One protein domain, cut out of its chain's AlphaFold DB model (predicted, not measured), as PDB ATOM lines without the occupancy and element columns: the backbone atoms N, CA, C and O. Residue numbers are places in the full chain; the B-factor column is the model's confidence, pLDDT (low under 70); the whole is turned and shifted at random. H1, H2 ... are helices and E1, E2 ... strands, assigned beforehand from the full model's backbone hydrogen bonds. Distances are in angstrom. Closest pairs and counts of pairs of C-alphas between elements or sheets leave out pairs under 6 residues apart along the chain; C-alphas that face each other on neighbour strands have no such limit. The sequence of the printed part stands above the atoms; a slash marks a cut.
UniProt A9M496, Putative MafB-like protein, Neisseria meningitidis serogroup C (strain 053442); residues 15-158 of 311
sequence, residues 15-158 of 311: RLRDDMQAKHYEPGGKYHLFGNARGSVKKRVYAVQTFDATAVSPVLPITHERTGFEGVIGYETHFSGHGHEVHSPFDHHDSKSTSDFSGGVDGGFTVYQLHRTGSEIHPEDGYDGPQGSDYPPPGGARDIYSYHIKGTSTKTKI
ATOM      1  N   ARG A  15     153.753 120.302 227.148       87.88
ATOM      2  CA  ARG A  15     155.108 120.639 227.594       87.88
ATOM      3  C   ARG A  15     155.879 121.338 226.479       87.88
ATOM      4  O   ARG A  15     156.439 122.399 226.708       87.88
ATOM      5  N   LEU A  16     155.824 120.818 225.252       89.69
ATOM      6  CA  LEU A  16     156.467 121.457 224.097       89.69
ATOM      7  C   LEU A  16     155.888 122.845 223.780       89.69
ATOM      8  O   LEU A  16     156.641 123.746 223.418       89.69
ATOM      9  N   ARG A  17     154.572 123.042 223.943       89.56
ATOM     10  CA  ARG A  17     153.944 124.369 223.794       89.56
ATOM     11  C   ARG A  17     154.434 125.368 224.839       89.56
ATOM     12  O   ARG A  17     154.531 126.554 224.534       89.56
ATOM     13  N   ASP A  18     154.700 124.916 226.063       91.56
ATOM     14  CA  ASP A  18     155.340 125.758 227.072       91.56
ATOM     15  C   ASP A  18     156.789 126.048 226.680       91.56
ATOM     16  O   ASP A  18     157.186 127.205 226.582       91.56
ATOM     17  N   ASP A  19     157.551 125.009 226.348       93.25
ATOM     18  CA  ASP A  19     158.992 125.101 226.144       93.25
ATOM     19  C   ASP A  19     159.411 125.901 224.907       93.25
ATOM     20  O   ASP A  19     160.532 126.409 224.860       93.25
ATOM     21  N   MET A  20     158.526 126.066 223.922       91.38
ATOM     22  CA  MET A  20     158.788 126.914 222.758       91.38
ATOM     23  C   MET A  20     158.634 128.415 223.043       91.38
ATOM     24  O   MET A  20     159.002 129.231 222.202       91.38
ATOM     25  N   GLN A  21     158.095 128.827 224.197       92.12
ATOM     26  CA  GLN A  21     157.858 130.246 224.471       92.12
ATOM     27  C   GLN A  21     159.166 131.042 224.571       92.12
ATOM     28  O   GLN A  21     160.022 130.754 225.406       92.12
ATOM     29  N   ALA A  22     159.264 132.126 223.791       91.38
ATOM     30  CA  ALA A  22     160.441 133.001 223.734       91.38
ATOM     31  C   ALA A  22     160.942 133.463 225.112       91.38
ATOM     32  O   ALA A  22     162.141 133.507 225.369       91.38
ATOM     33  N   LYS A  23     160.005 133.743 226.025       93.50
ATOM     34  CA  LYS A  23     160.288 134.248 227.370       93.50
ATOM     35  C   LYS A  23     161.142 133.293 228.212       93.50
ATOM     36  O   LYS A  23     161.839 133.754 229.108       93.50
ATOM     37  N   HIS A  24     161.122 131.988 227.932       96.06
ATOM     38  CA  HIS A  24     161.974 131.034 228.646       96.06
ATOM     39  C   HIS A  24     163.458 131.184 228.301       96.06
ATOM     40  O   HIS A  24     164.289 130.767 229.098       96.06
ATOM     41  N   TYR A  25     163.793 131.782 227.159       95.62
ATOM     42  CA  TYR A  25     165.168 131.943 226.670       95.62
ATOM     43  C   TYR A  25     165.728 133.349 226.940       95.62
ATOM     44  O   TYR A  25     166.934 133.575 226.854       95.62
ATOM     45  N   GLU A  26     164.853 134.289 227.302       95.44
ATOM     46  CA  GLU A  26     165.218 135.628 227.764       95.44
ATOM     47  C   GLU A  26     165.880 135.586 229.158       95.44
ATOM     48  O   GLU A  26     165.721 134.603 229.885       95.44
ATOM     49  N   PRO A  27     166.600 136.645 229.572       94.75
ATOM     50  CA  PRO A  27     167.292 136.687 230.859       94.75
ATOM     51  C   PRO A  27     166.354 136.419 232.043       94.75
ATOM     52  O   PRO A  27     165.272 137.002 232.142       94.75
ATOM     53  N   GLY A  28     166.769 135.524 232.943       91.75
ATOM     54  CA  GLY A  28     165.945 135.038 234.059       91.75
ATOM     55  C   GLY A  28     164.893 133.989 233.669       91.75
ATOM     56  O   GLY A  28     164.160 133.504 234.531       91.75
ATOM     57  N   GLY A  29     164.807 133.629 232.389       94.88
ATOM     58  CA  GLY A  29     163.978 132.543 231.887       94.88
ATOM     59  C   GLY A  29     164.555 131.160 232.203       94.88
ATOM     60  O   GLY A  29     165.752 130.983 232.418       94.88
ATOM     61  N   LYS A  30     163.678 130.151 232.198       95.31
ATOM     62  CA  LYS A  30     163.976 128.742 232.522       95.31
ATOM     63  C   LYS A  30     165.127 128.132 231.700       95.31
ATOM     64  O   LYS A  30     165.797 127.210 232.164       95.31
ATOM     65  N   TYR A  31     165.321 128.610 230.475       95.81
ATOM     66  CA  TYR A  31     166.230 128.067 229.466       95.81
ATOM     67  C   TYR A  31     167.316 129.037 229.012       95.81
ATOM     68  O   TYR A  31     168.063 128.694 228.095       95.81
ATOM     69  N   HIS A  32     167.434 130.194 229.662       96.25
ATOM     70  CA  HIS A  32     168.524 131.126 229.416       96.25
ATOM     71  C   HIS A  32     169.879 130.442 229.653       96.25
ATOM     72  O   HIS A  32     170.050 129.740 230.653       96.25
ATOM     73  N   LEU A  33     170.809 130.598 228.708       94.50
ATOM     74  CA  LEU A  33     172.121 129.936 228.757       94.50
ATOM     75  C   LEU A  33     173.222 130.824 229.341       94.50
ATOM     76  O   LEU A  33     174.201 130.316 229.876       94.50
ATOM     77  N   PHE A  34     173.056 132.140 229.265       95.00
ATOM     78  CA  PHE A  34     174.104 133.090 229.616       95.00
ATOM     79  C   PHE A  34     173.968 133.590 231.054       95.00
ATOM     80  O   PHE A  34     173.050 133.219 231.792       95.00
ATOM     81  N   GLY A  35     174.941 134.398 231.473       89.06
ATOM     82  CA  GLY A  35     174.940 135.022 232.789       89.06
ATOM     83  C   GLY A  35     173.819 136.051 232.962       89.06
ATOM     84  O   GLY A  35     172.840 136.111 232.222       89.06
ATOM     85  N   ASN A  36     173.963 136.907 233.972       88.94
ATOM     86  CA  ASN A  36     173.017 138.002 234.157       88.94
ATOM     87  C   ASN A  36     173.117 138.977 232.982       88.94
ATOM     88  O   ASN A  36     174.150 139.618 232.797       88.94
ATOM     89  N   ALA A  37     172.031 139.123 232.228       84.81
ATOM     90  CA  ALA A  37     172.007 140.072 231.129       84.81
ATOM     91  C   ALA A  37     171.987 141.522 231.615       84.81
ATOM     92  O   ALA A  37     171.447 141.858 232.676       84.81
ATOM     93  N   ARG A  38     172.533 142.403 230.778       90.44
ATOM     94  CA  ARG A  38     172.582 143.841 231.033       90.44
ATOM     95  C   ARG A  38     171.338 144.523 230.476       90.44
ATOM     96  O   ARG A  38     171.060 144.459 229.281       90.44
ATOM     97  N   GLY A  39     170.613 145.231 231.336       92.62
ATOM     98  CA  GLY A  39     169.507 146.094 230.925       92.62
ATOM     99  C   GLY A  39     168.228 145.354 230.523       92.62
ATOM    100  O   GLY A  39     167.864 144.341 231.114       92.62
ATOM    101  N   SER A  40     167.483 145.917 229.568       94.12
ATOM    102  CA  SER A  40     166.119 145.478 229.230       94.12
ATOM    103  C   SER A  40     166.017 144.852 227.842       94.12
ATOM    104  O   SER A  40     166.612 145.346 226.889       94.12
ATOM    105  N   VAL A  41     165.205 143.800 227.706       96.06
ATOM    106  CA  VAL A  41     165.026 143.077 226.437       96.06
ATOM    107  C   VAL A  41     164.220 143.895 225.414       96.06
ATOM    108  O   VAL A  41     163.073 144.296 225.661       96.06
ATOM    109  N   LYS A  42     164.787 144.060 224.219       94.06
ATOM    110  CA  LYS A  42     164.278 144.764 223.035       94.06
ATOM    111  C   LYS A  42     164.440 143.894 221.776       94.06
ATOM    112  O   LYS A  42     164.966 142.791 221.833       94.06
ATOM    113  N   LYS A  43     163.905 144.382 220.648       92.81
ATOM    114  CA  LYS A  43     164.035 143.800 219.293       92.81
ATOM    115  C   LYS A  43     163.932 142.263 219.226       92.81
ATOM    116  O   LYS A  43     164.823 141.583 218.737       92.81
ATOM    117  N   ARG A  44     162.820 141.721 219.727       93.50
ATOM    118  CA  ARG A  44     162.566 140.275 219.714       93.50
ATOM    119  C   ARG A  44     162.287 139.775 218.299       93.50
ATOM    120  O   ARG A  44     161.447 140.340 217.601       93.50
ATOM    121  N   VAL A  45     162.923 138.670 217.946       90.69
ATOM    122  CA  VAL A  45     162.657 137.851 216.768       90.69
ATOM    123  C   VAL A  45     162.198 136.486 217.257       90.69
ATOM    124  O   VAL A  45     162.821 135.883 218.127       90.69
ATOM    125  N   TYR A  46     161.089 136.006 216.709       91.12
ATOM    126  CA  TYR A  46     160.540 134.701 217.045       91.12
ATOM    127  C   TYR A  46     160.079 134.011 215.767       91.12
ATOM    128  O   TYR A  46     159.077 134.404 215.169       91.12
ATOM    129  N   ALA A  47     160.837 133.005 215.347       88.44
ATOM    130  CA  ALA A  47     160.588 132.234 214.141       88.44
ATOM    131  C   ALA A  47     160.674 130.747 214.486       88.44
ATOM    132  O   ALA A  47     161.685 130.098 214.234       88.44
ATOM    133  N   VAL A  48     159.613 130.231 215.105       84.31
ATOM    134  CA  VAL A  48     159.501 128.824 215.499       84.31
ATOM    135  C   VAL A  48     158.381 128.167 214.713       84.31
ATOM    136  O   VAL A  48     157.260 128.679 214.670       84.31
ATOM    137  N   GLN A  49     158.693 127.031 214.103       87.06
ATOM    138  CA  GLN A  49     157.749 126.212 213.357       87.06
ATOM    139  C   GLN A  49     157.483 124.923 214.125       87.06
ATOM    140  O   GLN A  49     158.371 124.386 214.783       87.06
ATOM    141  N   THR A  50     156.250 124.434 214.050       85.38
ATOM    142  CA  THR A  50     155.852 123.150 214.630       85.38
ATOM    143  C   THR A  50     155.752 122.097 213.544       85.38
ATOM    144  O   THR A  50     155.401 122.414 212.409       85.38
ATOM    145  N   PHE A  51     155.994 120.845 213.903       81.12
ATOM    146  CA  PHE A  51     155.862 119.713 213.000       81.12
ATOM    147  C   PHE A  51     155.282 118.499 213.716       81.12
ATOM    148  O   PHE A  51     155.363 118.361 214.941       81.12
ATOM    149  N   ASP A  52     154.755 117.589 212.914       83.19
ATOM    150  CA  ASP A  52     154.366 116.252 213.314       83.19
ATOM    151  C   ASP A  52     154.856 115.234 212.279       83.19
ATOM    152  O   ASP A  52     155.036 115.533 211.098       83.19
ATOM    153  N   ALA A  53     155.149 114.028 212.746       73.56
ATOM    154  CA  ALA A  53     155.589 112.923 211.922       73.56
ATOM    155  C   ALA A  53     155.161 111.608 212.567       73.56
ATOM    156  O   ALA A  53     155.315 111.403 213.769       73.56
ATOM    157  N   THR A  54     154.666 110.683 211.754       74.31
ATOM    158  CA  THR A  54     154.350 109.325 212.201       74.31
ATOM    159  C   THR A  54     155.261 108.338 211.495       74.31
ATOM    160  O   THR A  54     155.404 108.392 210.273       74.31
ATOM    161  N   ALA A  55     155.870 107.435 212.257       58.62
ATOM    162  CA  ALA A  55     156.611 106.291 211.752       58.62
ATOM    163  C   ALA A  55     155.973 105.011 212.294       58.62
ATOM    164  O   ALA A  55     155.787 104.856 213.499       58.62
ATOM    165  N   VAL A  56     155.630 104.085 211.405       57.84
ATOM    166  CA  VAL A  56     155.193 102.741 211.788       57.84
ATOM    167  C   VAL A  56     156.390 101.824 211.619       57.84
ATOM    168  O   VAL A  56     157.033 101.843 210.569       57.84
ATOM    169  N   SER A  57     156.713 101.039 212.647       49.38
ATOM    170  CA  SER A  57     157.763 100.036 212.507       49.38
ATOM    171  C   SER A  57     157.325  99.017 211.450       49.38
ATOM    172  O   SER A  57     156.249  98.437 211.592       49.38
ATOM    173  N   PRO A  58     158.125  98.759 210.400       41.72
ATOM    174  CA  PRO A  58     157.744  97.772 209.397       41.72
ATOM    175  C   PRO A  58     157.661  96.373 210.020       41.72
ATOM    176  O   PRO A  58     156.789  95.592 209.664       41.72
ATOM    177  N   VAL A  59     158.510  96.064 211.004       39.91
ATOM    178  CA  VAL A  59     158.657  94.712 211.571       39.91
ATOM    179  C   VAL A  59     157.803  94.493 212.828       39.91
ATOM    180  O   VAL A  59     157.419  93.361 213.126       39.91
ATOM    181  N   LEU A  60     157.477  95.554 213.571       47.66
ATOM    182  CA  LEU A  60     156.789  95.464 214.862       47.66
ATOM    183  C   LEU A  60     155.434  96.170 214.813       47.66
ATOM    184  O   LEU A  60     155.298  97.183 214.134       47.66
ATOM    185  N   PRO A  61     154.424  95.711 215.572       53.78
ATOM    186  CA  PRO A  61     153.155  96.413 215.695       53.78
ATOM    187  C   PRO A  61     153.334  97.614 216.635       53.78
ATOM    188  O   PRO A  61     152.751  97.664 217.708       53.78
ATOM    189  N   ILE A  62     154.203  98.557 216.277       59.41
ATOM    190  CA  ILE A  62     154.531  99.736 217.074       59.41
ATOM    191  C   ILE A  62     154.462 100.959 216.166       59.41
ATOM    192  O   ILE A  62     155.054 100.974 215.084       59.41
ATOM    193  N   THR A  63     153.749 101.983 216.621       68.88
ATOM    194  CA  THR A  63     153.686 103.290 215.969       68.88
ATOM    195  C   THR A  63     154.400 104.318 216.831       68.88
ATOM    196  O   THR A  63     154.133 104.426 218.027       68.88
ATOM    197  N   HIS A  64     155.267 105.105 216.207       73.12
ATOM    198  CA  HIS A  64     155.882 106.288 216.784       73.12
ATOM    199  C   HIS A  64     155.208 107.535 216.212       73.12
ATOM    200  O   HIS A  64     155.214 107.758 215.005       73.12
ATOM    201  N   GLU A  65     154.631 108.352 217.082       83.56
ATOM    202  CA  GLU A  65     154.054 109.657 216.769       83.56
ATOM    203  C   GLU A  65     154.976 110.718 217.365       83.56
ATOM    204  O   GLU A  65     155.051 110.873 218.584       83.56
ATOM    205  N   ARG A  66     155.715 111.423 216.513       83.56
ATOM    206  CA  ARG A  66     156.602 112.520 216.895       83.56
ATOM    207  C   ARG A  66     155.908 113.836 216.614       83.56
ATOM    208  O   ARG A  66     155.458 114.079 215.504       83.56
ATOM    209  N   THR A  67     155.866 114.695 217.615       86.94
ATOM    210  CA  THR A  67     155.518 116.106 217.459       86.94
ATOM    211  C   THR A  67     156.681 116.939 217.954       86.94
ATOM    212  O   THR A  67     157.458 116.491 218.802       86.94
ATOM    213  N   GLY A  68     156.846 118.133 217.412       88.69
ATOM    214  CA  GLY A  68     157.977 118.957 217.782       88.69
ATOM    215  C   GLY A  68     157.885 120.379 217.287       88.69
ATOM    216  O   GLY A  68     156.938 120.778 216.608       88.69
ATOM    217  N   PHE A  69     158.901 121.139 217.656       87.00
ATOM    218  CA  PHE A  69     159.161 122.456 217.120       87.00
ATOM    219  C   PHE A  69     160.644 122.611 216.812       87.00
ATOM    220  O   PHE A  69     161.492 121.982 217.444       87.00
ATOM    221  N   GLU A  70     160.944 123.482 215.862       89.12
ATOM    222  CA  GLU A  70     162.299 123.915 215.552       89.12
ATOM    223  C   GLU A  70     162.269 125.380 215.126       89.12
ATOM    224  O   GLU A  70     161.301 125.843 214.512       89.12
ATOM    225  N   GLY A  71     163.298 126.137 215.488       84.94
ATOM    226  CA  GLY A  71     163.401 127.509 215.028       84.94
ATOM    227  C   GLY A  71     164.369 128.373 215.802       84.94
ATOM    228  O   GLY A  71     165.210 127.893 216.561       84.94
ATOM    229  N   VAL A  72     164.223 129.678 215.582       90.88
ATOM    230  CA  VAL A  72     165.130 130.696 216.102       90.88
ATOM    231  C   VAL A  72     164.393 131.674 217.007       90.88
ATOM    232  O   VAL A  72     163.316 132.179 216.670       90.88
ATOM    233  N   ILE A  73     165.012 131.972 218.147       91.38
ATOM    234  CA  ILE A  73     164.618 133.054 219.048       91.38
ATOM    235  C   ILE A  73     165.784 134.027 219.134       91.38
ATOM    236  O   ILE A  73     166.875 133.641 219.531       91.38
ATOM    237  N   GLY A  74     165.549 135.287 218.794       94.31
ATOM    238  CA  GLY A  74     166.541 136.348 218.926       94.31
ATOM    239  C   GLY A  74     166.006 137.507 219.750       94.31
ATOM    240  O   GLY A  74     164.802 137.766 219.764       94.31
ATOM    241  N   TYR A  75     166.887 138.218 220.436       96.44
ATOM    242  CA  TYR A  75     166.555 139.485 221.080       96.44
ATOM    243  C   TYR A  75     167.816 140.306 221.323       96.44
ATOM    244  O   TYR A  75     168.926 139.786 221.309       96.44
ATOM    245  N   GLU A  76     167.640 141.596 221.582       96.94
ATOM    246  CA  GLU A  76     168.713 142.445 222.094       96.94
ATOM    247  C   GLU A  76     168.418 142.804 223.549       96.94
ATOM    248  O   GLU A  76     167.252 142.957 223.913       96.94
ATOM    249  N   THR A  77     169.427 143.001 224.388       97.25
ATOM    250  CA  THR A  77     169.252 143.744 225.643       97.25
ATOM    251  C   THR A  77     169.907 145.102 225.525       97.25
ATOM    252  O   THR A  77     170.950 145.230 224.904       97.25
ATOM    253  N   HIS A  78     169.254 146.140 226.045       96.69
ATOM    254  CA  HIS A  78     169.728 147.524 225.976       96.69
ATOM    255  C   HIS A  78     169.947 148.055 227.386       96.69
ATOM    256  O   HIS A  78     169.053 147.938 228.235       96.69
ATOM    257  N   PHE A  79     171.108 148.655 227.611       95.81
ATOM    258  CA  PHE A  79     171.538 149.251 228.874       95.81
ATOM    259  C   PHE A  79     172.094 150.656 228.619       95.81
ATOM    260  O   PHE A  79     172.001 151.157 227.505       95.81
ATOM    261  N   SER A  80     172.566 151.338 229.661       94.50
ATOM    262  CA  SER A  80     173.067 152.707 229.546       94.50
ATOM    263  C   SER A  80     174.293 152.940 230.418       94.50
ATOM    264  O   SER A  80     174.560 152.179 231.350       94.50
ATOM    265  N   GLY A  81     175.016 154.024 230.132       93.69
ATOM    266  CA  GLY A  81     176.208 154.411 230.892       93.69
ATOM    267  C   GLY A  81     177.436 153.578 230.527       93.69
ATOM    268  O   GLY A  81     178.352 153.455 231.335       93.69
ATOM    269  N   HIS A  82     177.441 153.001 229.325       94.62
ATOM    270  CA  HIS A  82     178.508 152.145 228.816       94.62
ATOM    271  C   HIS A  82     179.190 152.829 227.632       94.62
ATOM    272  O   HIS A  82     178.790 152.628 226.490       94.62
ATOM    273  N   GLY A  83     180.158 153.702 227.916       94.88
ATOM    274  CA  GLY A  83     180.930 154.431 226.904       94.88
ATOM    275  C   GLY A  83     182.042 153.594 226.267       94.88
ATOM    276  O   GLY A  83     182.338 152.485 226.720       94.88
ATOM    277  N   HIS A  84     182.688 154.135 225.230       93.06
ATOM    278  CA  HIS A  84     183.783 153.452 224.528       93.06
ATOM    279  C   HIS A  84     184.995 153.174 225.434       93.06
ATOM    280  O   HIS A  84     185.751 152.241 225.183       93.06
ATOM    281  N   GLU A  85     185.169 153.950 226.504       93.62
ATOM    282  CA  GLU A  85     186.284 153.848 227.450       93.62
ATOM    283  C   GLU A  85     186.258 152.547 228.263       93.62
ATOM    284  O   GLU A  85     187.289 152.094 228.758       93.62
ATOM    285  N   VAL A  86     185.071 151.954 228.415       92.25
ATOM    286  CA  VAL A  86     184.831 150.693 229.137       92.25
ATOM    287  C   VAL A  86     184.285 149.599 228.214       92.25
ATOM    288  O   VAL A  86     183.924 148.513 228.672       92.25
ATOM    289  N   HIS A  87     184.198 149.890 226.914       94.88
ATOM    290  CA  HIS A  87     183.674 148.978 225.916       94.88
ATOM    291  C   HIS A  87     184.701 147.888 225.599       94.88
ATOM    292  O   HIS A  87     185.877 148.168 225.376       94.88
ATOM    293  N   SER A  88     184.240 146.638 225.589       94.31
ATOM    294  CA  SER A  88     185.048 145.467 225.255       94.31
ATOM    295  C   SER A  88     184.153 144.444 224.561       94.31
ATOM    296  O   SER A  88     183.395 143.758 225.257       94.31
ATOM    297  N   PRO A  89     184.208 144.342 223.223       95.94
ATOM    298  CA  PRO A  89     183.417 143.385 222.458       95.94
ATOM    299  C   PRO A  89     183.687 141.943 222.885       95.94
ATOM    300  O   PRO A  89     184.799 141.605 223.299       95.94
ATOM    301  N   PHE A  90     182.677 141.085 222.765       96.12
ATOM    302  CA  PHE A  90     182.820 139.652 223.004       96.12
ATOM    303  C   PHE A  90     181.790 138.844 222.220       96.12
ATOM    304  O   PHE A  90     180.764 139.367 221.781       96.12
ATOM    305  N   ASP A  91     182.071 137.552 222.091       96.06
ATOM    306  CA  ASP A  91     181.201 136.571 221.454       96.06
ATOM    307  C   ASP A  91     181.239 135.268 222.264       96.06
ATOM    308  O   ASP A  91     182.267 134.587 222.337       96.06
ATOM    309  N   HIS A  92     180.133 134.956 222.932       93.62
ATOM    310  CA  HIS A  92     179.964 133.754 223.737       93.62
ATOM    311  C   HIS A  92     178.980 132.798 223.078       93.62
ATOM    312  O   HIS A  92     177.958 133.210 222.535       93.62
ATOM    313  N   HIS A  93     179.244 131.502 223.227       92.81
ATOM    314  CA  HIS A  93     178.393 130.427 222.728       92.81
ATOM    315  C   HIS A  93     178.184 129.394 223.825       92.81
ATOM    316  O   HIS A  93     179.125 129.052 224.540       92.81
ATOM    317  N   ASP A  94     176.966 128.873 223.935       86.19
ATOM    318  CA  ASP A  94     176.662 127.762 224.836       86.19
ATOM    319  C   ASP A  94     175.566 126.866 224.242       86.19
ATOM    320  O   ASP A  94     174.791 127.268 223.368       86.19
ATOM    321  N   SER A  95     175.495 125.622 224.705       85.00
ATOM    322  CA  SER A  95     174.474 124.672 224.290       85.00
ATOM    323  C   SER A  95     174.062 123.755 225.429       85.00
ATOM    324  O   SER A  95     174.868 123.320 226.250       85.00
ATOM    325  N   LYS A  96     172.776 123.413 225.464       86.12
ATOM    326  CA  LYS A  96     172.236 122.491 226.454       86.12
ATOM    327  C   LYS A  96     171.169 121.606 225.847       86.12
ATOM    328  O   LYS A  96     170.269 122.063 225.145       86.12
ATOM    329  N   SER A  97     171.250 120.330 226.191       80.50
ATOM    330  CA  SER A  97     170.254 119.329 225.835       80.50
ATOM    331  C   SER A  97     169.628 118.776 227.104       80.50
ATOM    332  O   SER A  97     170.319 118.513 228.086       80.50
ATOM    333  N   THR A  98     168.311 118.633 227.100       82.62
ATOM    334  CA  THR A  98     167.555 118.021 228.192       82.62
ATOM    335  C   THR A  98     166.601 117.007 227.609       82.62
ATOM    336  O   THR A  98     165.907 117.306 226.641       82.62
ATOM    337  N   SER A  99     166.544 115.833 228.210       77.81
ATOM    338  CA  SER A  99     165.693 114.744 227.763       77.81
ATOM    339  C   SER A  99     164.980 114.119 228.952       77.81
ATOM    340  O   SER A  99     165.415 114.255 230.095       77.81
ATOM    341  N   ASP A 100     163.833 113.515 228.680       75.31
ATOM    342  CA  ASP A 100     162.990 112.909 229.700       75.31
ATOM    343  C   ASP A 100     162.194 111.744 229.109       75.31
ATOM    344  O   ASP A 100     161.904 111.715 227.910       75.31
ATOM    345  N   PHE A 101     161.850 110.782 229.956       71.88
ATOM    346  CA  PHE A 101     161.150 109.559 229.596       71.88
ATOM    347  C   PHE A 101     159.938 109.382 230.507       71.88
ATOM    348  O   PHE A 101     160.035 109.487 231.726       71.88
ATOM    349  N   SER A 102     158.781 109.085 229.918       72.06
ATOM    350  CA  SER A 102     157.555 108.831 230.678       72.06
ATOM    351  C   SER A 102     156.718 107.718 230.058       72.06
ATOM    352  O   SER A 102     156.785 107.465 228.856       72.06
ATOM    353  N   GLY A 103     155.887 107.074 230.875       66.81
ATOM    354  CA  GLY A 103     155.013 105.982 230.450       66.81
ATOM    355  C   GLY A 103     155.582 104.605 230.775       66.81
ATOM    356  O   GLY A 103     156.445 104.459 231.638       66.81
ATOM    357  N   GLY A 104     155.039 103.582 230.124       51.47
ATOM    358  CA  GLY A 104     155.331 102.195 230.454       51.47
ATOM    359  C   GLY A 104     155.003 101.253 229.308       51.47
ATOM    360  O   GLY A 104     154.347 101.608 228.335       51.47
ATOM    361  N   VAL A 105     155.477 100.026 229.434       47.38
ATOM    362  CA  VAL A 105     155.488  99.033 228.357       47.38
ATOM    363  C   VAL A 105     154.086  98.720 227.840       47.38
ATOM    364  O   VAL A 105     153.873  98.714 226.633       47.38
ATOM    365  N   ASP A 106     153.118  98.552 228.739       49.12
ATOM    366  CA  ASP A 106     151.764  98.110 228.386       49.12
ATOM    367  C   ASP A 106     150.870  99.232 227.829       49.12
ATOM    368  O   ASP A 106     149.900  98.968 227.121       49.12
ATOM    369  N   GLY A 107     151.194 100.496 228.134       53.00
ATOM    370  CA  GLY A 107     150.427 101.681 227.716       53.00
ATOM    371  C   GLY A 107     151.097 102.521 226.625       53.00
ATOM    372  O   GLY A 107     150.498 103.479 226.128       53.00
ATOM    373  N   GLY A 108     152.331 102.170 226.256       65.75
ATOM    374  CA  GLY A 108     153.212 103.007 225.456       65.75
ATOM    375  C   GLY A 108     154.041 103.982 226.299       65.75
ATOM    376  O   GLY A 108     153.726 104.290 227.452       65.75
ATOM    377  N   PHE A 109     155.117 104.487 225.704       70.12
ATOM    378  CA  PHE A 109     156.039 105.425 226.345       70.12
ATOM    379  C   PHE A 109     156.274 106.653 225.470       70.12
ATOM    380  O   PHE A 109     156.132 106.600 224.248       70.12
ATOM    381  N   THR A 110     156.664 107.756 226.095       81.81
ATOM    382  CA  THR A 110     156.980 109.017 225.436       81.81
ATOM    383  C   THR A 110     158.392 109.438 225.804       81.81
ATOM    384  O   THR A 110     158.741 109.485 226.983       81.81
ATOM    385  N   VAL A 111     159.179 109.783 224.790       80.25
ATOM    386  CA  VAL A 111     160.485 110.422 224.960       80.25
ATOM    387  C   VAL A 111     160.338 111.888 224.611       80.25
ATOM    388  O   VAL A 111     159.840 112.229 223.536       80.25
ATOM    389  N   TYR A 112     160.783 112.738 225.522       86.19
ATOM    390  CA  TYR A 112     160.884 114.169 225.330       86.19
ATOM    391  C   TYR A 112     162.351 114.557 225.159       86.19
ATOM    392  O   TYR A 112     163.211 114.085 225.904       86.19
ATOM    393  N   GLN A 113     162.638 115.456 224.223       86.12
ATOM    394  CA  GLN A 113     163.959 116.054 224.042       86.12
ATOM    395  C   GLN A 113     163.823 117.550 223.777       86.12
ATOM    396  O   GLN A 113     162.938 117.981 223.047       86.12
ATOM    397  N   LEU A 114     164.726 118.340 224.348       89.06
ATOM    398  CA  LEU A 114     164.874 119.765 224.084       89.06
ATOM    399  C   LEU A 114     166.347 120.096 223.934       89.06
ATOM    400  O   LEU A 114     167.119 119.965 224.886       89.06
ATOM    401  N   HIS A 115     166.697 120.585 222.758       87.75
ATOM    402  CA  HIS A 115     168.007 121.098 222.414       87.75
ATOM    403  C   HIS A 115     167.919 122.608 222.261       87.75
ATOM    404  O   HIS A 115     167.001 123.132 221.626       87.75
ATOM    405  N   ARG A 116     168.879 123.309 222.855       92.25
ATOM    406  CA  ARG A 116     169.040 124.751 222.707       92.25
ATOM    407  C   ARG A 116     170.513 125.077 222.576       92.25
ATOM    408  O   ARG A 116     171.306 124.683 223.426       92.25
ATOM    409  N   THR A 117     170.845 125.808 221.531       91.12
ATOM    410  CA  THR A 117     172.174 126.369 221.304       91.12
ATOM    411  C   THR A 117     171.992 127.859 221.169       91.12
ATOM    412  O   THR A 117     171.096 128.284 220.443       91.12
ATOM    413  N   GLY A 118     172.789 128.647 221.876       91.62
ATOM    414  CA  GLY A 118     172.682 130.093 221.824       91.62
ATOM    415  C   GLY A 118     174.021 130.777 221.642       91.62
ATOM    416  O   GLY A 118     175.066 130.201 221.945       91.62
ATOM    417  N   SER A 119     173.950 132.034 221.219       94.50
ATOM    418  CA  SER A 119     175.050 132.987 221.258       94.50
ATOM    419  C   SER A 119     174.655 134.265 222.002       94.50
ATOM    420  O   SER A 119     173.489 134.677 221.977       94.50
ATOM    421  N   GLU A 120     175.635 134.881 222.654       97.12
ATOM    422  CA  GLU A 120     175.568 136.209 223.259       97.12
ATOM    423  C   GLU A 120     176.729 137.034 222.707       97.12
ATOM    424  O   GLU A 120     177.897 136.728 222.940       97.12
ATOM    425  N   ILE A 121     176.393 138.092 221.975       97.00
ATOM    426  CA  ILE A 121     177.359 138.956 221.309       97.00
ATOM    427  C   ILE A 121     177.242 140.355 221.890       97.00
ATOM    428  O   ILE A 121     176.178 140.973 221.826       97.00
ATOM    429  N   HIS A 122     178.359 140.883 222.378       97.19
ATOM    430  CA  HIS A 122     178.512 142.309 222.618       97.19
ATOM    431  C   HIS A 122     179.246 142.922 221.419       97.19
ATOM    432  O   HIS A 122     180.452 142.705 221.278       97.19
ATOM    433  N   PRO A 123     178.534 143.613 220.509       97.00
ATOM    434  CA  PRO A 123     179.099 144.049 219.237       97.00
ATOM    435  C   PRO A 123     180.041 145.246 219.417       97.00
ATOM    436  O   PRO A 123     179.911 145.985 220.386       97.00
ATOM    437  N   GLU A 124     180.931 145.484 218.448       96.81
ATOM    438  CA  GLU A 124     181.910 146.591 218.466       96.81
ATOM    439  C   GLU A 124     181.293 147.996 218.509       96.81
ATOM    440  O   GLU A 124     181.929 148.953 218.937       96.81
ATOM    441  N   ASP A 125     180.050 148.138 218.054       97.06
ATOM    442  CA  ASP A 125     179.263 149.370 218.132       97.06
ATOM    443  C   ASP A 125     178.293 149.359 219.331       97.06
ATOM    444  O   ASP A 125     177.361 150.162 219.399       97.06
ATOM    445  N   GLY A 126     178.451 148.410 220.256       96.31
ATOM    446  CA  GLY A 126     177.574 148.153 221.398       96.31
ATOM    447  C   GLY A 126     177.825 149.075 222.586       96.31
ATOM    448  O   GLY A 126     177.834 148.604 223.721       96.31
ATOM    449  N   TYR A 127     178.051 150.367 222.349       96.44
ATOM    450  CA  TYR A 127     178.347 151.370 223.376       96.44
ATOM    451  C   TYR A 127     177.601 152.690 223.135       96.44
ATOM    452  O   TYR A 127     177.043 152.929 222.061       96.44
ATOM    453  N   ASP A 128     177.567 153.531 224.166       96.38
ATOM    454  CA  ASP A 128     176.932 154.846 224.191       96.38
ATOM    455  C   ASP A 128     177.943 155.981 223.954       96.38
ATOM    456  O   ASP A 128     179.136 155.855 224.224       96.38
ATOM    457  N   GLY A 129     177.440 157.156 223.569       93.25
ATOM    458  CA  GLY A 129     178.225 158.394 223.560       93.25
ATOM    459  C   GLY A 129     178.929 158.672 222.228       93.25
ATOM    460  O   GLY A 129     178.417 158.283 221.182       93.25
ATOM    461  N   PRO A 130     180.035 159.438 222.222       93.44
ATOM    462  CA  PRO A 130     180.784 159.730 221.004       93.44
ATOM    463  C   PRO A 130     181.572 158.508 220.525       93.44
ATOM    464  O   PRO A 130     181.962 157.658 221.326       93.44
ATOM    465  N   GLN A 131     181.848 158.461 219.219       94.56
ATOM    466  CA  GLN A 131     182.671 157.414 218.622       94.56
ATOM    467  C   GLN A 131     184.079 157.402 219.241       94.56
ATOM    468  O   GLN A 131     184.764 158.428 219.235       94.56
ATOM    469  N   GLY A 132     184.508 156.241 219.742       89.75
ATOM    470  CA  GLY A 132     185.898 156.009 220.138       89.75
ATOM    471  C   GLY A 132     186.787 155.833 218.905       89.75
ATOM    472  O   GLY A 132     186.339 155.278 217.906       89.75
ATOM    473  N   SER A 133     188.042 156.285 218.954       84.94
ATOM    474  CA  SER A 133     188.949 156.263 217.789       84.94
ATOM    475  C   SER A 133     189.108 154.884 217.146       84.94
ATOM    476  O   SER A 133     189.242 154.799 215.929       84.94
ATOM    477  N   ASP A 134     189.054 153.828 217.960       90.25
ATOM    478  CA  ASP A 134     189.280 152.441 217.545       90.25
ATOM    479  C   ASP A 134     187.979 151.643 217.369       90.25
ATOM    480  O   ASP A 134     188.021 150.441 217.115       90.25
ATOM    481  N   TYR A 135     186.821 152.300 217.490       91.56
ATOM    482  CA  TYR A 135     185.514 151.660 217.401       91.56
ATOM    483  C   TYR A 135     184.660 152.233 216.260       91.56
ATOM    484  O   TYR A 135     184.779 153.413 215.905       91.56
ATOM    485  N   PRO A 136     183.758 151.424 215.673       95.81
ATOM    486  CA  PRO A 136     182.760 151.923 214.731       95.81
ATOM    487  C   PRO A 136     181.820 152.937 215.407       95.81
ATOM    488  O   PRO A 136     181.735 152.965 216.636       95.81
ATOM    489  N   PRO A 137     181.085 153.763 214.636       96.56
ATOM    490  CA  PRO A 137     180.083 154.671 215.188       96.56
ATOM    491  C   PRO A 137     179.106 153.944 216.129       96.56
ATOM    492  O   PRO A 137     178.631 152.866 215.770       96.56
ATOM    493  N   PRO A 138     178.783 154.515 217.303       96.06
ATOM    494  CA  PRO A 138     178.008 153.818 218.320       96.06
ATOM    495  C   PRO A 138     176.579 153.539 217.857       96.06
ATOM    496  O   PRO A 138     175.844 154.441 217.448       96.06
ATOM    497  N   GLY A 139     176.173 152.279 217.984       94.81
ATOM    498  CA  GLY A 139     174.804 151.804 217.791       94.81
ATOM    499  C   GLY A 139     173.983 151.764 219.085       94.81
ATOM    500  O   GLY A 139     172.823 151.343 219.053       94.81
ATOM    501  N   GLY A 140     174.570 152.191 220.209       96.38
ATOM    502  CA  GLY A 140     173.984 152.155 221.548       96.38
ATOM    503  C   GLY A 140     174.369 150.898 222.327       96.38
ATOM    504  O   GLY A 140     174.554 149.819 221.747       96.38
ATOM    505  N   ALA A 141     174.464 151.047 223.650       97.31
ATOM    506  CA  ALA A 141     174.863 149.986 224.562       97.31
ATOM    507  C   ALA A 141     173.882 148.806 224.559       97.31
ATOM    508  O   ALA A 141     172.745 148.900 225.045       97.31
ATOM    509  N   ARG A 142     174.326 147.681 223.985       97.62
ATOM    510  CA  ARG A 142     173.481 146.502 223.788       97.62
ATOM    511  C   ARG A 142     174.248 145.191 223.737       97.62
ATOM    512  O   ARG A 142     175.417 145.175 223.368       97.62
ATOM    513  N   ASP A 143     173.520 144.114 224.005       97.81
ATOM    514  CA  ASP A 143     173.921 142.733 223.734       97.81
ATOM    515  C   ASP A 143     172.919 142.083 222.787       97.81
ATOM    516  O   ASP A 143     171.725 142.381 222.843       97.81
ATOM    517  N   ILE A 144     173.401 141.214 221.904       97.25
ATOM    518  CA  ILE A 144     172.617 140.512 220.890       97.25
ATOM    519  C   ILE A 144     172.604 139.032 221.245       97.25
ATOM    520  O   ILE A 144     173.651 138.398 221.339       97.25
ATOM    521  N   TYR A 145     171.408 138.478 221.395       97.31
ATOM    522  CA  TYR A 145     171.200 137.076 221.713       97.31
ATOM    523  C   TYR A 145     170.501 136.375 220.560       97.31
ATOM    524  O   TYR A 145     169.534 136.894 219.994       97.31
ATOM    525  N   SER A 146     170.951 135.164 220.258       94.62
ATOM    526  CA  SER A 146     170.309 134.270 219.300       94.62
ATOM    527  C   SER A 146     170.276 132.864 219.868       94.62
ATOM    528  O   SER A 146     171.242 132.425 220.477       94.62
ATOM    529  N   TYR A 147     169.175 132.156 219.666       91.31
ATOM    530  CA  TYR A 147     168.992 130.770 220.061       91.31
ATOM    531  C   TYR A 147     168.460 129.978 218.880       91.31
ATOM    532  O   TYR A 147     167.440 130.350 218.307       91.31
ATOM    533  N   HIS A 148     169.094 128.850 218.584       92.12
ATOM    534  CA  HIS A 148     168.492 127.772 217.818       92.12
ATOM    535  C   HIS A 148     167.897 126.751 218.787       92.12
ATOM    536  O   HIS A 148     168.599 126.229 219.660       92.12
ATOM    537  N   ILE A 149     166.600 126.483 218.658       89.50
ATOM    538  CA  ILE A 149     165.848 125.630 219.578       89.50
ATOM    539  C   ILE A 149     165.169 124.500 218.822       89.50
ATOM    540  O   ILE A 149     164.617 124.704 217.742       89.50
ATOM    541  N   LYS A 150     165.182 123.307 219.413       91.06
ATOM    542  CA  LYS A 150     164.500 122.130 218.882       91.06
ATOM    543  C   LYS A 150     163.929 121.299 220.016       91.06
ATOM    544  O   LYS A 150     164.681 120.781 220.836       91.06
ATOM    545  N   GLY A 151     162.611 121.165 220.051       88.75
ATOM    546  CA  GLY A 151     161.902 120.331 221.014       88.75
ATOM    547  C   GLY A 151     161.168 119.199 220.311       88.75
ATOM    548  O   GLY A 151     160.507 119.439 219.303       88.75
ATOM    549  N   THR A 152     161.244 117.979 220.833       86.69
ATOM    550  CA  THR A 152     160.484 116.831 220.330       86.69
ATOM    551  C   THR A 152     159.806 116.071 221.465       86.69
ATOM    552  O   THR A 152     160.290 116.005 222.593       86.69
ATOM    553  N   SER A 153     158.651 115.500 221.150       88.88
ATOM    554  CA  SER A 153     157.905 114.568 221.982       88.88
ATOM    555  C   SER A 153     157.491 113.434 221.072       88.88
ATOM    556  O   SER A 153     156.723 113.628 220.126       88.88
ATOM    557  N   THR A 154     158.055 112.260 221.316       81.44
ATOM    558  CA  THR A 154     157.800 111.075 220.507       81.44
ATOM    559  C   THR A 154     157.097 110.041 221.354       81.44
ATOM    560  O   THR A 154     157.691 109.432 222.246       81.44
ATOM    561  N   LYS A 155     155.819 109.838 221.058       85.81
ATOM    562  CA  LYS A 155     154.978 108.833 221.685       85.81
ATOM    563  C   LYS A 155     155.087 107.525 220.923       85.81
ATOM    564  O   LYS A 155     154.920 107.484 219.713       85.81
ATOM    565  N   THR A 156     155.320 106.443 221.642       74.00
ATOM    566  CA  THR A 156     155.372 105.083 221.117       74.00
ATOM    567  C   THR A 156     154.141 104.331 221.589       74.00
ATOM    568  O   THR A 156     153.935 104.180 222.789       74.00
ATOM    569  N   LYS A 157     153.313 103.874 220.652       73.50
ATOM    570  CA  LYS A 157     152.129 103.047 220.905       73.50
ATOM    571  C   LYS A 157     152.408 101.632 220.432       73.50
ATOM    572  O   LYS A 157     152.816 101.444 219.290       73.50
ATOM    573  N   ILE A 158     152.150 100.645 221.283       60.81
ATOM    574  CA  ILE A 158     152.090  99.248 220.852       60.81
ATOM    575  C   ILE A 158     150.694  99.034 220.268       60.81
ATOM    576  O   ILE A 158     149.692  99.116 220.974       60.81
TER     577      ILE A 158
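This is residues 15 to 158 of the 311 residues of the protein "Putative MafB-like protein" of Neisseria meningitidis serogroup C (strain 053442) (UniProt A9M496). One long, twisted antiparallel sheet, in the order E1 E2 E5 E4 E3, makes a rod of 70 by 23 by 19 A, with little H1 over one face and the loop of residues 123 to 141 at one end. The 144 printed residues, mostly strand by class, run H1, then E1 to E5; the whole is loose, with a radius of gyration of the C-alphas of 20.6 A.

H1, residues 15 to 19, is on the sheet over E5, residues 142 to 158, at a height of 8.5 A; their closest C-alphas, Leu 16 and Gly 151, are 6.3 A apart. In H1 the O i to N i+4 pair is within hydrogen-bond range. E1, residues 40 to 56, bends by 72 degrees at residue 43 and forms a hairpin with E2, residues 62 to 78; N 47 and O 72 are 2.9 A apart. E3, residues 90 to 104, and E4, residues 108 to 122, form a hairpin, with N 98 and O 114 at 2.8 A. E3 E4 E5 is a meander, each strand the antiparallel neighbour of the one before; E2, antiparallel neighbour of E5, completes a Greek key.

H1 begins at C-alpha 15 (155.108, 120.639, 227.594); E5, 52.0 A long, ends at C-alpha 158 (152.090, 99.248, 220.852).

The printed part has no cut. Residues 55 to 63, 103 to 108 and 158 have pLDDT under 70.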